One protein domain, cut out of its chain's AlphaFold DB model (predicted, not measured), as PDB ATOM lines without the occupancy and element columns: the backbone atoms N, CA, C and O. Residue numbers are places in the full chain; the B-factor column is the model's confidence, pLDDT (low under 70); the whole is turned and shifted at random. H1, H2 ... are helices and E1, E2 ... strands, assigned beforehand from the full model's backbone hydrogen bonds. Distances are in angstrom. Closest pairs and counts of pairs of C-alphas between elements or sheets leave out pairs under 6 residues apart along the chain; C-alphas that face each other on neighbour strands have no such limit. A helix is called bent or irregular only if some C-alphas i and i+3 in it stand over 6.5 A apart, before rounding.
ATOM      1  N   HIS A  12     121.536  98.737  98.032       72.81
ATOM      2  CA  HIS A  12     120.674  98.867  99.217       72.81
ATOM      3  C   HIS A  12     120.442  97.515  99.926       72.81
ATOM      4  O   HIS A  12     120.073  97.464 101.101       72.81
ATOM      5  N   GLY A  13     120.737  96.407  99.237       79.38
ATOM      6  CA  GLY A  13     120.628  95.055  99.774       79.38
ATOM      7  C   GLY A  13     119.195  94.530  99.801       79.38
ATOM      8  O   GLY A  13     118.229  95.231  99.508       79.38
ATOM      9  N   VAL A  14     119.057  93.261 100.170       90.88
ATOM     10  CA  VAL A  14     117.760  92.573 100.280       90.88
ATOM     11  C   VAL A  14     116.915  93.081 101.452       90.88
ATOM     12  O   VAL A  14     115.694  92.952 101.414       90.88
ATOM     13  N   MET A  15     117.535  93.727 102.448       92.06
ATOM     14  CA  MET A  15     116.811  94.378 103.545       92.06
ATOM     15  C   MET A  15     115.912  95.506 103.043       92.06
ATOM     16  O   MET A  15     114.786  95.620 103.501       92.06
ATOM     17  N   SER A  16     116.376  96.303 102.076       89.75
ATOM     18  CA  SER A  16     115.591  97.396 101.490       89.75
ATOM     19  C   SER A  16     114.312  96.881 100.825       89.75
ATOM     20  O   SER A  16     113.221  97.349 101.141       89.75
ATOM     21  N   ALA A  17     114.429  95.833 100.002       88.81
ATOM     22  CA  ALA A  17     113.279  95.191  99.367       88.81
ATOM     23  C   ALA A  17     112.300  94.592 100.391       88.81
ATOM     24  O   ALA A  17     111.088  94.628 100.187       88.81
ATOM     25  N   TRP A  18     112.815  94.049 101.498       91.69
ATOM     26  CA  TRP A  18     111.980  93.543 102.581       91.69
ATOM     27  C   TRP A  18     111.269  94.674 103.332       91.69
ATOM     28  O   TRP A  18     110.063  94.581 103.559       91.69
ATOM     29  N   MET A  19     111.968  95.761 103.666       90.94
ATOM     30  CA  MET A  19     111.375  96.896 104.377       90.94
ATOM     31  C   MET A  19     110.260  97.561 103.572       90.94
ATOM     32  O   MET A  19     109.201  97.814 104.134       90.94
ATOM     33  N   GLU A  20     110.437  97.737 102.261       91.00
ATOM     34  CA  GLU A  20     109.415  98.307 101.369       91.00
ATOM     35  C   GLU A  20     108.078  97.545 101.420       91.00
ATOM     36  O   GLU A  20     107.016  98.112 101.181       91.00
ATOM     37  N   LYS A  21     108.109  96.243 101.733       90.56
ATOM     38  CA  LYS A  21     106.900  95.412 101.836       90.56
ATOM     39  C   LYS A  21     106.329  95.315 103.245       90.56
ATOM     40  O   LYS A  21     105.175  94.922 103.379       90.56
ATOM     41  N   ASN A  22     107.113  95.646 104.269       89.38
ATOM     42  CA  ASN A  22     106.736  95.445 105.670       89.38
ATOM     43  C   ASN A  22     106.540  96.759 106.445       89.38
ATOM     44  O   ASN A  22     105.923  96.733 107.505       89.38
ATOM     45  N   PHE A  23     107.004  97.896 105.917       89.25
ATOM     46  CA  PHE A  23     106.876  99.214 106.540       89.25
ATOM     47  C   PHE A  23     106.297 100.223 105.538       89.25
ATOM     48  O   PHE A  23     107.014 100.661 104.639       89.25
ATOM     49  N   PRO A  24     105.023 100.634 105.686       88.00
ATOM     50  CA  PRO A  24     104.391 101.603 104.788       88.00
ATOM     51  C   PRO A  24     105.120 102.954 104.688       88.00
ATOM     52  O   PRO A  24     105.056 103.595 103.645       88.00
ATOM     53  N   GLY A  25     105.818 103.375 105.750       88.56
ATOM     54  CA  GLY A  25     106.608 104.612 105.791       88.56
ATOM     55  C   GLY A  25     108.037 104.490 105.245       88.56
ATOM     56  O   GLY A  25     108.827 105.419 105.397       88.56
ATOM     57  N   TYR A  26     108.411 103.348 104.663       91.12
ATOM     58  CA  TYR A  26     109.763 103.134 104.153       91.12
ATOM     59  C   TYR A  26     110.082 104.029 102.945       91.12
ATOM     60  O   TYR A  26     109.375 104.000 101.938       91.12
ATOM     61  N   ASP A  27     111.204 104.748 103.025       88.88
ATOM     62  CA  ASP A  27     111.764 105.544 101.931       88.88
ATOM     63  C   ASP A  27     113.158 105.004 101.533       88.88
ATOM     64  O   ASP A  27     114.101 105.076 102.336       88.88
ATOM     65  N   PRO A  28     113.329 104.457 100.311       86.06
ATOM     66  CA  PRO A  28     114.618 103.951  99.844       86.06
ATOM     67  C   PRO A  28     115.691 105.038  99.695       86.06
ATOM     68  O   PRO A  28     116.878 104.716  99.796       86.06
ATOM     69  N   ASP A  29     115.317 106.310  99.521       85.88
ATOM     70  CA  ASP A  29     116.278 107.417  99.425       85.88
ATOM     71  C   ASP A  29     116.946 107.728 100.774       85.88
ATOM     72  O   ASP A  29     118.049 108.284 100.814       85.88
ATOM     73  N   LEU A  30     116.313 107.318 101.877       85.50
ATOM     74  CA  LEU A  30     116.841 107.428 103.237       85.50
ATOM     75  C   LEU A  30     117.556 106.149 103.700       85.50
ATOM     76  O   LEU A  30     118.130 106.121 104.791       85.50
ATOM     77  N   ALA A  31     117.524 105.081 102.896       85.81
ATOM     78  CA  ALA A  31     118.040 103.773 103.282       85.81
ATOM     79  C   ALA A  31     119.562 103.662 103.147       85.81
ATOM     80  O   ALA A  31     120.147 104.178 102.189       85.81
ATOM     81  N   PRO A  32     120.231 102.933 104.065       85.31
ATOM     82  CA  PRO A  32     121.652 102.668 103.922       85.31
ATOM     83  C   PRO A  32     121.925 101.874 102.642       85.31
ATOM     84  O   PRO A  32     121.172 100.978 102.257       85.31
ATOM     85  N   ALA A  33     123.048 102.183 102.000       86.69
ATOM     86  CA  ALA A  33     123.541 101.458 100.841       86.69
ATOM     87  C   ALA A  33     125.046 101.248 100.960       86.69
ATOM     88  O   ALA A  33     125.775 102.124 101.426       86.69
ATOM     89  N   VAL A  34     125.520 100.105 100.472       85.31
ATOM     90  CA  VAL A  34     126.953  99.846 100.331       85.31
ATOM     91  C   VAL A  34     127.372 100.228  98.919       85.31
ATOM     92  O   VAL A  34     126.821  99.716  97.942       85.31
ATOM     93  N   LEU A  35     128.336 101.139  98.801       85.00
ATOM     94  CA  LEU A  35     128.958 101.454  97.519       85.00
ATOM     95  C   LEU A  35     130.009 100.389  97.203       85.00
ATOM     96  O   LEU A  35     130.895 100.138  98.019       85.00
ATOM     97  N   MET A  36     129.909  99.762  96.034       83.94
ATOM     98  CA  MET A  36     130.838  98.704  95.640       83.94
ATOM     99  C   MET A  36     131.148  98.713  94.138       83.94
ATOM    100  O   MET A  36     130.296  99.119  93.338       83.94
ATOM    101  N   PRO A  37     132.336  98.216  93.732       87.56
ATOM    102  CA  PRO A  37     132.652  97.983  92.329       87.56
ATOM    103  C   PRO A  37     131.642  97.045  91.668       87.56
ATOM    104  O   PRO A  37     131.127  96.121  92.303       87.56
ATOM    105  N   GLU A  38     131.416  97.220  90.367       86.81
ATOM    106  CA  GLU A  38     130.475  96.392  89.603       86.81
ATOM    107  C   GLU A  38     130.746  94.881  89.731       86.81
ATOM    108  O   GLU A  38     129.812  94.094  89.877       86.81
ATOM    109  N   ALA A  39     132.013  94.463  89.734       87.88
ATOM    110  CA  ALA A  39     132.376  93.055  89.897       87.88
ATOM    111  C   ALA A  39     131.909  92.482  91.250       87.88
ATOM    112  O   ALA A  39     131.357  91.382  91.298       87.88
ATOM    113  N   ASN A  40     132.065  93.246  92.334       87.88
ATOM    114  CA  ASN A  40     131.621  92.850  93.672       87.88
ATOM    115  C   ASN A  40     130.092  92.827  93.752       87.88
ATOM    116  O   ASN A  40     129.524  91.910  94.337       87.88
ATOM    117  N   HIS A  41     129.423  93.785  93.103       85.81
ATOM    118  CA  HIS A  41     127.968  93.793  92.994       85.81
ATOM    119  C   HIS A  41     127.453  92.527  92.294       85.81
ATOM    120  O   HIS A  41     126.592  91.827  92.826       85.81
ATOM    121  N   ARG A  42     128.041  92.171  91.145       89.00
ATOM    122  CA  ARG A  42     127.676  90.963  90.386       89.00
ATOM    123  C   ARG A  42     127.948  89.667  91.155       89.00
ATOM    124  O   ARG A  42     127.192  88.712  90.989       89.00
ATOM    125  N   ALA A  43     128.959  89.632  92.026       91.56
ATOM    126  CA  ALA A  43     129.242  88.468  92.873       91.56
ATOM    127  C   ALA A  43     128.067  88.099  93.802       91.56
ATOM    128  O   ALA A  43     127.902  86.935  94.163       91.56
ATOM    129  N   THR A  44     127.200  89.061  94.136       91.38
ATOM    130  CA  THR A  44     126.016  88.817  94.975       91.38
ATOM    131  C   THR A  44     124.861  88.132  94.235       91.38
ATOM    132  O   THR A  44     124.001  87.520  94.871       91.38
ATOM    133  N   PHE A  45     124.829  88.189  92.897       91.19
ATOM    134  CA  PHE A  45     123.669  87.748  92.112       91.19
ATOM    135  C   PHE A  45     123.425  86.247  92.231       91.19
ATOM    136  O   PHE A  45     122.280  85.823  92.364       91.19
ATOM    137  N   GLY A  46     124.493  85.444  92.223       92.81
ATOM    138  CA  GLY A  46     124.388  83.994  92.404       92.81
ATOM    139  C   GLY A  46     123.774  83.632  93.756       92.81
ATOM    140  O   GLY A  46     122.851  82.826  93.812       92.81
ATOM    141  N   ILE A  47     124.221  84.301  94.824       95.75
ATOM    142  CA  ILE A  47     123.713  84.098  96.188       95.75
ATOM    143  C   ILE A  47     122.216  84.412  96.267       95.75
ATOM    144  O   ILE A  47     121.438  83.584  96.743       95.75
ATOM    145  N   TYR A  48     121.801  85.573  95.753       94.12
ATOM    146  CA  TYR A  48     120.393  85.970  95.745       94.12
ATOM    147  C   TYR A  48     119.524  85.026  94.903       94.12
ATOM    148  O   TYR A  48     118.459  84.602  95.349       94.12
ATOM    149  N   ASN A  49     119.975  84.674  93.697       94.88
ATOM    150  CA  ASN A  49     119.198  83.842  92.780       94.88
ATOM    151  C   ASN A  49     118.995  82.422  93.320       94.88
ATOM    152  O   ASN A  49     117.880  81.906  93.234       94.88
ATOM    153  N   THR A  50     120.031  81.816  93.910       96.06
ATOM    154  CA  THR A  50     119.921  80.500  94.555       96.06
ATOM    155  C   THR A  50     118.942  80.549  95.720       96.06
ATOM    156  O   THR A  50     117.976  79.788  95.735       96.06
ATOM    157  N   TRP A  51     119.114  81.508  96.635       96.25
ATOM    158  CA  TRP A  51     118.212  81.670  97.774       96.25
ATOM    159  C   TRP A  51     116.754  81.880  97.337       96.25
ATOM    160  O   TRP A  51     115.836  81.248  97.857       96.25
ATOM    161  N   ARG A  52     116.513  82.732  96.333       94.81
ATOM    162  CA  ARG A  52     115.155  83.012  95.849       94.81
ATOM    163  C   ARG A  52     114.511  81.776  95.221       94.81
ATOM    164  O   ARG A  52     113.302  81.585  95.359       94.81
ATOM    165  N   ALA A  53     115.292  80.950  94.525       96.12
ATOM    166  CA  ALA A  53     114.815  79.690  93.966       96.12
ATOM    167  C   ALA A  53     114.428  78.687  95.068       96.12
ATOM    168  O   ALA A  53     113.380  78.047  94.955       96.12
ATOM    169  N   GLU A  54     115.221  78.597  96.140       95.94
ATOM    170  CA  GLU A  54     114.930  77.772  97.322       95.94
ATOM    171  C   GLU A  54     113.632  78.221  98.004       95.94
ATOM    172  O   GLU A  54     112.694  77.431  98.104       95.94
ATOM    173  N   MET A  55     113.508  79.511  98.336       95.12
ATOM    174  CA  MET A  55     112.287  80.054  98.948       95.12
ATOM    175  C   MET A  55     111.053  79.835  98.073       95.12
ATOM    176  O   MET A  55     109.988  79.470  98.563       95.12
ATOM    177  N   ARG A  56     111.176  80.031  96.754       95.44
ATOM    178  CA  ARG A  56     110.068  79.794  95.824       95.44
ATOM    179  C   ARG A  56     109.601  78.339  95.871       95.44
ATOM    180  O   ARG A  56     108.399  78.095  95.786       95.44
ATOM    181  N   LYS A  57     110.527  77.384  95.984       95.81
ATOM    182  CA  LYS A  57     110.202  75.960  96.113       95.81
ATOM    183  C   LYS A  57     109.494  75.678  97.440       95.81
ATOM    184  O   LYS A  57     108.474  74.994  97.431       95.81
ATOM    185  N   GLU A  58     109.985  76.240  98.541       94.75
ATOM    186  CA  GLU A  58     109.372  76.113  99.872       94.75
ATOM    187  C   GLU A  58     107.958  76.715  99.931       94.75
ATOM    188  O   GLU A  58     107.080  76.177 100.599       94.75
ATOM    189  N   MET A  59     107.703  77.781  99.169       95.56
ATOM    190  CA  MET A  59     106.409  78.467  99.088       95.56
ATOM    191  C   MET A  59     105.434  77.862  98.057       95.56
ATOM    192  O   MET A  59     104.433  78.487  97.708       95.56
ATOM    193  N   GLY A  60     105.708  76.666  97.526       95.06
ATOM    194  CA  GLY A  60     104.804  76.001  96.579       95.06
ATOM    195  C   GLY A  60     104.806  76.605  95.170       95.06
ATOM    196  O   GLY A  60     103.827  76.490  94.439       95.06
ATOM    197  N   GLY A  61     105.904  77.248  94.766       94.62
ATOM    198  CA  GLY A  61     106.123  77.720  93.396       94.62
ATOM    199  C   GLY A  61     105.839  79.205  93.160       94.62
ATOM    200  O   GLY A  61     106.139  79.702  92.069       94.62
ATOM    201  N   VAL A  62     105.342  79.936  94.161       93.94
ATOM    202  CA  VAL A  62     105.127  81.390  94.104       93.94
ATOM    203  C   VAL A  62     105.912  82.054  95.225       93.94
ATOM    204  O   VAL A  62     105.728  81.734  96.391       93.94
ATOM    205  N   PHE A  63     106.804  82.972  94.863       91.56
ATOM    206  CA  PHE A  63     107.598  83.712  95.834       91.56
ATOM    207  C   PHE A  63     106.815  84.927  96.343       91.56
ATOM    208  O   PHE A  63     106.336  85.723  95.534       91.56
ATOM    209  N   ASP A  64     106.737  85.079  97.661       89.56
ATOM    210  CA  ASP A  64     105.999  86.146  98.333       89.56
ATOM    211  C   ASP A  64     106.872  86.806  99.409       89.56
ATOM    212  O   ASP A  64     107.232  86.183 100.409       89.56
ATOM    213  N   TRP A  65     107.217  88.078  99.190       86.25
ATOM    214  CA  TRP A  65     108.076  88.854 100.087       86.25
ATOM    215  C   TRP A  65     107.480  89.028 101.485       86.25
ATOM    216  O   TRP A  65     108.239  89.043 102.452       86.25
ATOM    217  N   SER A  66     106.151  89.127 101.623       85.75
ATOM    218  CA  SER A  66     105.521  89.353 102.935       85.75
ATOM    219  C   SER A  66     105.562  88.112 103.831       85.75
ATOM    220  O   SER A  66     105.283  88.194 105.023       85.75
ATOM    221  N   LYS A  67     105.903  86.948 103.266       89.00
ATOM    222  CA  LYS A  67     106.053  85.680 103.994       89.00
ATOM    223  C   LYS A  67     107.495  85.386 104.391       89.00
ATOM    224  O   LYS A  67     107.759  84.350 104.995       89.00
ATOM    225  N   VAL A  68     108.434  86.259 104.035       92.25
ATOM    226  CA  VAL A  68     109.844  86.102 104.377       92.25
ATOM    227  C   VAL A  68     110.107  86.739 105.748       92.25
ATOM    228  O   VAL A  68     109.929  87.950 105.889       92.25
ATOM    229  N   PRO A  69     110.582  85.977 106.748       92.56
ATOM    230  CA  PRO A  69     111.008  86.544 108.022       92.56
ATOM    231  C   PRO A  69     112.209  87.474 107.852       92.56
ATOM    232  O   PRO A  69     113.127  87.190 107.080       92.56
ATOM    233  N   GLU A  70     112.268  88.538 108.646       92.75
ATOM    234  CA  GLU A  70     113.404  89.466 108.654       92.75
ATOM    235  C   GLU A  70     114.748  88.765 108.911       92.75
ATOM    236  O   GLU A  70     115.764  89.097 108.304       92.75
ATOM    237  N   THR A  71     114.765  87.744 109.771       93.69
ATOM    238  CA  THR A  71     115.963  86.950 110.086       93.69
ATOM    239  C   THR A  71     116.539  86.238 108.859       93.69
ATOM    240  O   THR A  71     117.763  86.114 108.737       93.69
ATOM    241  N   ASN A  72     115.689  85.829 107.910       94.12
ATOM    242  CA  ASN A  72     116.136  85.260 106.639       94.12
ATOM    243  C   ASN A  72     116.815  86.329 105.778       94.12
ATOM    244  O   ASN A  72     117.820  86.043 105.129       94.12
ATOM    245  N   MET A  73     116.306  87.564 105.800       94.06
ATOM    246  CA  MET A  73     116.890  88.693 105.068       94.06
ATOM    247  C   MET A  73     118.218  89.132 105.656       94.06
ATOM    248  O   MET A  73     119.168  89.364 104.906       94.06
ATOM    249  N   HIS A  74     118.326  89.148 106.982       94.56
ATOM    250  CA  HIS A  74     119.593  89.396 107.653       94.56
ATOM    251  C   HIS A  74     120.628  88.326 107.278       94.56
ATOM    252  O   HIS A  74     121.738  88.645 106.857       94.56
ATOM    253  N   SER A  75     120.251  87.045 107.347       95.75
ATOM    254  CA  SER A  75     121.139  85.928 106.989       95.75
ATOM    255  C   SER A  75     121.566  85.958 105.517       95.75
ATOM    256  O   SER A  75     122.716  85.661 105.194       95.75
ATOM    257  N   LEU A  76     120.658  86.323 104.608       96.12
ATOM    258  CA  LEU A  76     120.979  86.494 103.192       96.12
ATOM    259  C   LEU A  76     121.917  87.684 102.963       96.12
ATOM    260  O   LEU A  76     122.866  87.566 102.191       96.12
ATOM    261  N   SER A  77     121.682  88.798 103.659       95.12
ATOM    262  CA  SER A  77     122.531  89.989 103.584       95.12
ATOM    263  C   SER A  77     123.964  89.675 104.005       95.12
ATOM    264  O   SER A  77     124.888  90.032 103.281       95.12
ATOM    265  N   GLU A  78     124.162  88.915 105.087       96.19
ATOM    266  CA  GLU A  78     125.498  88.466 105.510       96.19
ATOM    267  C   GLU A  78     126.210  87.649 104.420       96.19
ATOM    268  O   GLU A  78     127.347  87.959 104.059       96.19
ATOM    269  N   LYS A  79     125.519  86.679 103.801       96.56
ATOM    270  CA  LYS A  79     126.078  85.891 102.685       96.56
ATOM    271  C   LYS A  79     126.453  86.769 101.486       96.56
ATOM    272  O   LYS A  79     127.472  86.536 100.834       96.56
ATOM    273  N   MET A  80     125.634  87.773 101.173       95.19
ATOM    274  CA  MET A  80     125.910  88.716 100.086       95.19
ATOM    275  C   MET A  80     127.088  89.635 100.422       95.19
ATOM    276  O   MET A  80     127.914  89.899  99.550       95.19
ATOM    277  N   PHE A  81     127.213  90.078 101.674       94.69
ATOM    278  CA  PHE A  81     128.359  90.860 102.129       94.69
ATOM    279  C   PHE A  81     129.664  90.072 102.061       94.69
ATOM    280  O   PHE A  81     130.684  90.638 101.664       94.69
ATOM    281  N   ASP A  82     129.640  88.782 102.393       95.62
ATOM    282  CA  ASP A  82     130.803  87.902 102.251       95.62
ATOM    283  C   ASP A  82     131.201  87.754 100.778       95.62
ATOM    284  O   ASP A  82     132.362  87.969 100.421       95.62
ATOM    285  N   ALA A  83     130.233  87.482  99.894       94.06
ATOM    286  CA  ALA A  83     130.473  87.348  98.456       94.06
ATOM    287  C   ALA A  83     131.018  88.640  97.820       94.06
ATOM    288  O   ALA A  83     131.936  88.598  96.998       94.06
ATOM    289  N   ALA A  84     130.493  89.796  98.234       92.25
ATOM    290  CA  ALA A  84     130.951  91.110  97.787       92.25
ATOM    291  C   ALA A  84     132.224  91.596  98.504       92.25
ATOM    292  O   ALA A  84     132.709  92.688  98.193       92.25
ATOM    293  N   LYS A  85     132.778  90.809  99.441       93.88
ATOM    294  CA  LYS A  85     133.951  91.156 100.259       93.88
ATOM    295  C   LYS A  85     133.801  92.511 100.957       93.88
ATOM    296  O   LYS A  85     134.739  93.308 100.991       93.88
ATOM    297  N   VAL A  86     132.607  92.794 101.477       90.56
ATOM    298  CA  VAL A  86     132.326  94.051 102.178       90.56
ATOM    299  C   VAL A  86     133.175  94.114 103.454       90.56
ATOM    300  O   VAL A  86     133.078  93.194 104.273       90.56
ATOM    301  N   PRO A  87     133.986  95.173 103.652       93.75
ATOM    302  CA  PRO A  87     134.787  95.337 104.861       93.75
ATOM    303  C   PRO A  87     133.929  95.348 106.129       93.75
ATOM    304  O   PRO A  87     132.811  95.863 106.129       93.75
ATOM    305  N   SER A  88     134.472  94.838 107.235       93.50
ATOM    306  CA  SER A  88     133.752  94.740 108.513       93.50
ATOM    307  C   SER A  88     133.253  96.094 109.032       93.50
ATOM    308  O   SER A  88     132.133  96.170 109.529       93.50
ATOM    309  N   GLY A  89     134.034  97.169 108.863       94.12
ATOM    310  CA  GLY A  89     133.617  98.531 109.224       94.12
ATOM    311  C   GLY A  89     132.383  98.989 108.443       94.12
ATOM    312  O   GLY A  89     131.386  99.379 109.040       94.12
ATOM    313  N   THR A  90     132.398  98.831 107.117       92.44
ATOM    314  CA  THR A  90     131.257  99.156 106.247       92.44
ATOM    315  C   THR A  90     130.029  98.305 106.565       92.44
ATOM    316  O   THR A  90     128.910  98.811 106.579       92.44
ATOM    317  N   ARG A  91     130.226  97.012 106.862       94.12
ATOM    318  CA  ARG A  91     129.141  96.112 107.279       94.12
ATOM    319  C   ARG A  91     128.513  96.570 108.595       94.12
ATOM    320  O   ARG A  91     127.292  96.612 108.708       94.12
ATOM    321  N   LYS A  92     129.337  96.953 109.573       94.69
ATOM    322  CA  LYS A  92     128.860  97.487 110.851       94.69
ATOM    323  C   LYS A  92     128.059  98.775 110.648       94.69
ATOM    324  O   LYS A  92     126.962  98.885 111.178       94.69
ATOM    325  N   GLU A  93     128.579  99.718 109.865       93.12
ATOM    326  CA  GLU A  93     127.888 100.979 109.569       93.12
ATOM    327  C   GLU A  93     126.534 100.752 108.888       93.12
ATOM    328  O   GLU A  93     125.550 101.399 109.249       93.12
ATOM    329  N   TYR A  94     126.462  99.805 107.947       93.19
ATOM    330  CA  TYR A  94     125.205  99.410 107.314       93.19
ATOM    331  C   TYR A  94     124.175  98.947 108.353       93.19
ATOM    332  O   TYR A  94     123.047  99.441 108.357       93.19
ATOM    333  N   TRP A  95     124.563  98.043 109.258       94.00
ATOM    334  CA  TRP A  95     123.657  97.522 110.283       94.00
ATOM    335  C   TRP A  95     123.271  98.558 111.338       94.00
ATOM    336  O   TRP A  95     122.112  98.591 111.750       94.00
ATOM    337  N   ASP A  96     124.192  99.439 111.731       93.94
ATOM    338  CA  ASP A  96     123.893 100.549 112.640       93.94
ATOM    339  C   ASP A  96     122.815 101.470 112.032       93.94
ATOM    340  O   ASP A  96     121.862 101.855 112.715       93.94
ATOM    341  N   TRP A  97     122.928 101.805 110.739       91.81
ATOM    342  CA  TRP A  97     121.926 102.610 110.032       91.81
ATOM    343  C   TRP A  97     120.601 101.878 109.838       91.81
ATOM    344  O   TRP A  97     119.546 102.468 110.075       91.81
ATOM    345  N   TYR A  98     120.646 100.599 109.456       91.50
ATOM    346  CA  TYR A  98     119.454  99.762 109.338       91.50
ATOM    347  C   TYR A  98     118.680  99.712 110.663       91.50
ATOM    348  O   TYR A  98     117.471  99.941 110.685       91.50
ATOM    349  N   GLY A  99     119.379  99.495 111.782       91.81
ATOM    350  CA  GLY A  99     118.776  99.462 113.114       91.81
ATOM    351  C   GLY A  99     118.110 100.785 113.502       91.81
ATOM    352  O   GLY A  99     116.999 100.776 114.029       91.81
ATOM    353  N   ARG A 100     118.737 101.927 113.186       91.56
ATOM    354  CA  ARG A 100     118.138 103.258 113.406       91.56
ATOM    355  C   ARG A 100     116.862 103.444 112.594       91.56
ATOM    356  O   ARG A 100     115.845 103.841 113.155       91.56
ATOM    357  N   MET A 101     116.908 103.135 111.299       90.25
ATOM    358  CA  MET A 101     115.753 103.251 110.409       90.25
ATOM    359  C   MET A 101     114.595 102.369 110.878       90.25
ATOM    360  O   MET A 101     113.468 102.842 110.999       90.25
ATOM    361  N   ARG A 102     114.875 101.101 111.190       88.75
ATOM    362  CA  ARG A 102     113.872 100.175 111.716       88.75
ATOM    363  C   ARG A 102     113.278 100.668 113.037       88.75
ATOM    364  O   ARG A 102     112.079 100.535 113.234       88.75
ATOM    365  N   GLY A 103     114.095 101.233 113.927       89.81
ATOM    366  CA  GLY A 103     113.622 101.803 115.189       89.81
ATOM    367  C   GLY A 103     112.627 102.947 114.987       89.81
ATOM    368  O   GLY A 103     111.621 103.001 115.687       89.81
ATOM    369  N   VAL A 104     112.870 103.817 114.003       88.69
ATOM    370  CA  VAL A 104     111.938 104.900 113.643       88.69
ATOM    371  C   VAL A 104     110.638 104.329 113.074       88.69
ATOM    372  O   VAL A 104     109.571 104.642 113.584       88.69
ATOM    373  N   LEU A 105     110.728 103.440 112.080       87.81
ATOM    374  CA  LEU A 105     109.556 102.900 111.375       87.81
ATOM    375  C   LEU A 105     108.722 101.911 112.203       87.81
ATOM    376  O   LEU A 105     107.554 101.702 111.908       87.81
ATOM    377  N   GLY A 106     109.319 101.255 113.200       79.06
ATOM    378  CA  GLY A 106     108.629 100.314 114.087       79.06
ATOM    379  C   GLY A 106     108.036 100.945 115.348       79.06
ATOM    380  O   GLY A 106     107.480 100.215 116.165       79.06
ATOM    381  N   SER A 107     108.202 102.257 115.539       69.38
ATOM    382  CA  SER A 107     107.621 103.006 116.664       69.38
ATOM    383  C   SER A 107     106.297 103.702 116.307       69.38
ATOM    384  O   SER A 107     105.747 104.401 117.158       69.38
TER     385      SER A 107
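What this domain is: This is residues 12 to 107 of the 108 residues of the protein "Tox-SHH domain-containing protein" of Chromobacterium sp. MWU14-2602 (UniProt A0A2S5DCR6). The long helix H2 folds back into H3 as a slanting helical hairpin, H3 runs through the middle of a flat, four-helix assembly, and H1 packs on H3. H4 runs on the far side of H3 from H2, and the short strand E1 passes by H4. The printed part has 96 residues, with four named helices and one named strand in the order H1, E1, H2, H3, H4; the class is mostly helix. It is compact, with a radius of gyration of the C-alphas of 13.6 A and spans of 37 by 36 by 19 A.

How they stand to each other: H2, residues 38 to 58, touches H3, residues 70 to 83, closest at the C-alphas of Thr 44 and Met 80, 5.1 A apart. This hairpin runs opposite ways at a steep tilt of 37 degrees, only just past shallow. H1, residues 13 to 22, touches H3 at a shallow tilt of 17 degrees, opposite ways; the closest C-alphas, of Met 15 and Met 73, are 5.9 A apart. H4, residues 88 to 105, is close to H3 but not clearly touching, with the closest C-alphas, of Phe 81 and Arg 91, 7.4 A apart. H1 and H4 are near each other, while H2 and H4 are apart. E1, residues 34 to 37, pairs with no named strand; its closest C-alpha pair with H4 is Val 34 and Tyr 94, 7.2 A apart. In H3 and H4 every O i to N i+4 pair is within hydrogen-bond range, against 4 of 6 in H1 and 13 of 17 in H2.

Where its parts are: H2 is 31.0 A long from first to last C-alpha and only just irregular: C-alphas 43 and 46 are 6.6 A apart. H4 is 25.7 A long, H3 20.0 A, H1 15.1 A and E1 10.0 A. C-alpha 13, where H1 begins, is at (120.628, 95.055, 99.774), and C-alpha 105, where H4 ends, is at (109.556, 102.900, 111.375).

The domain as a whole: The C-alphas farthest apart, of Gly 60 and Gly 89, are 38.7 A apart. The printed part has no cut. The links H1 to E1 and H2 to H3 are long, with 11 residues each. Mean pLDDT of the printed part is 90.9; residue 107 is under 70.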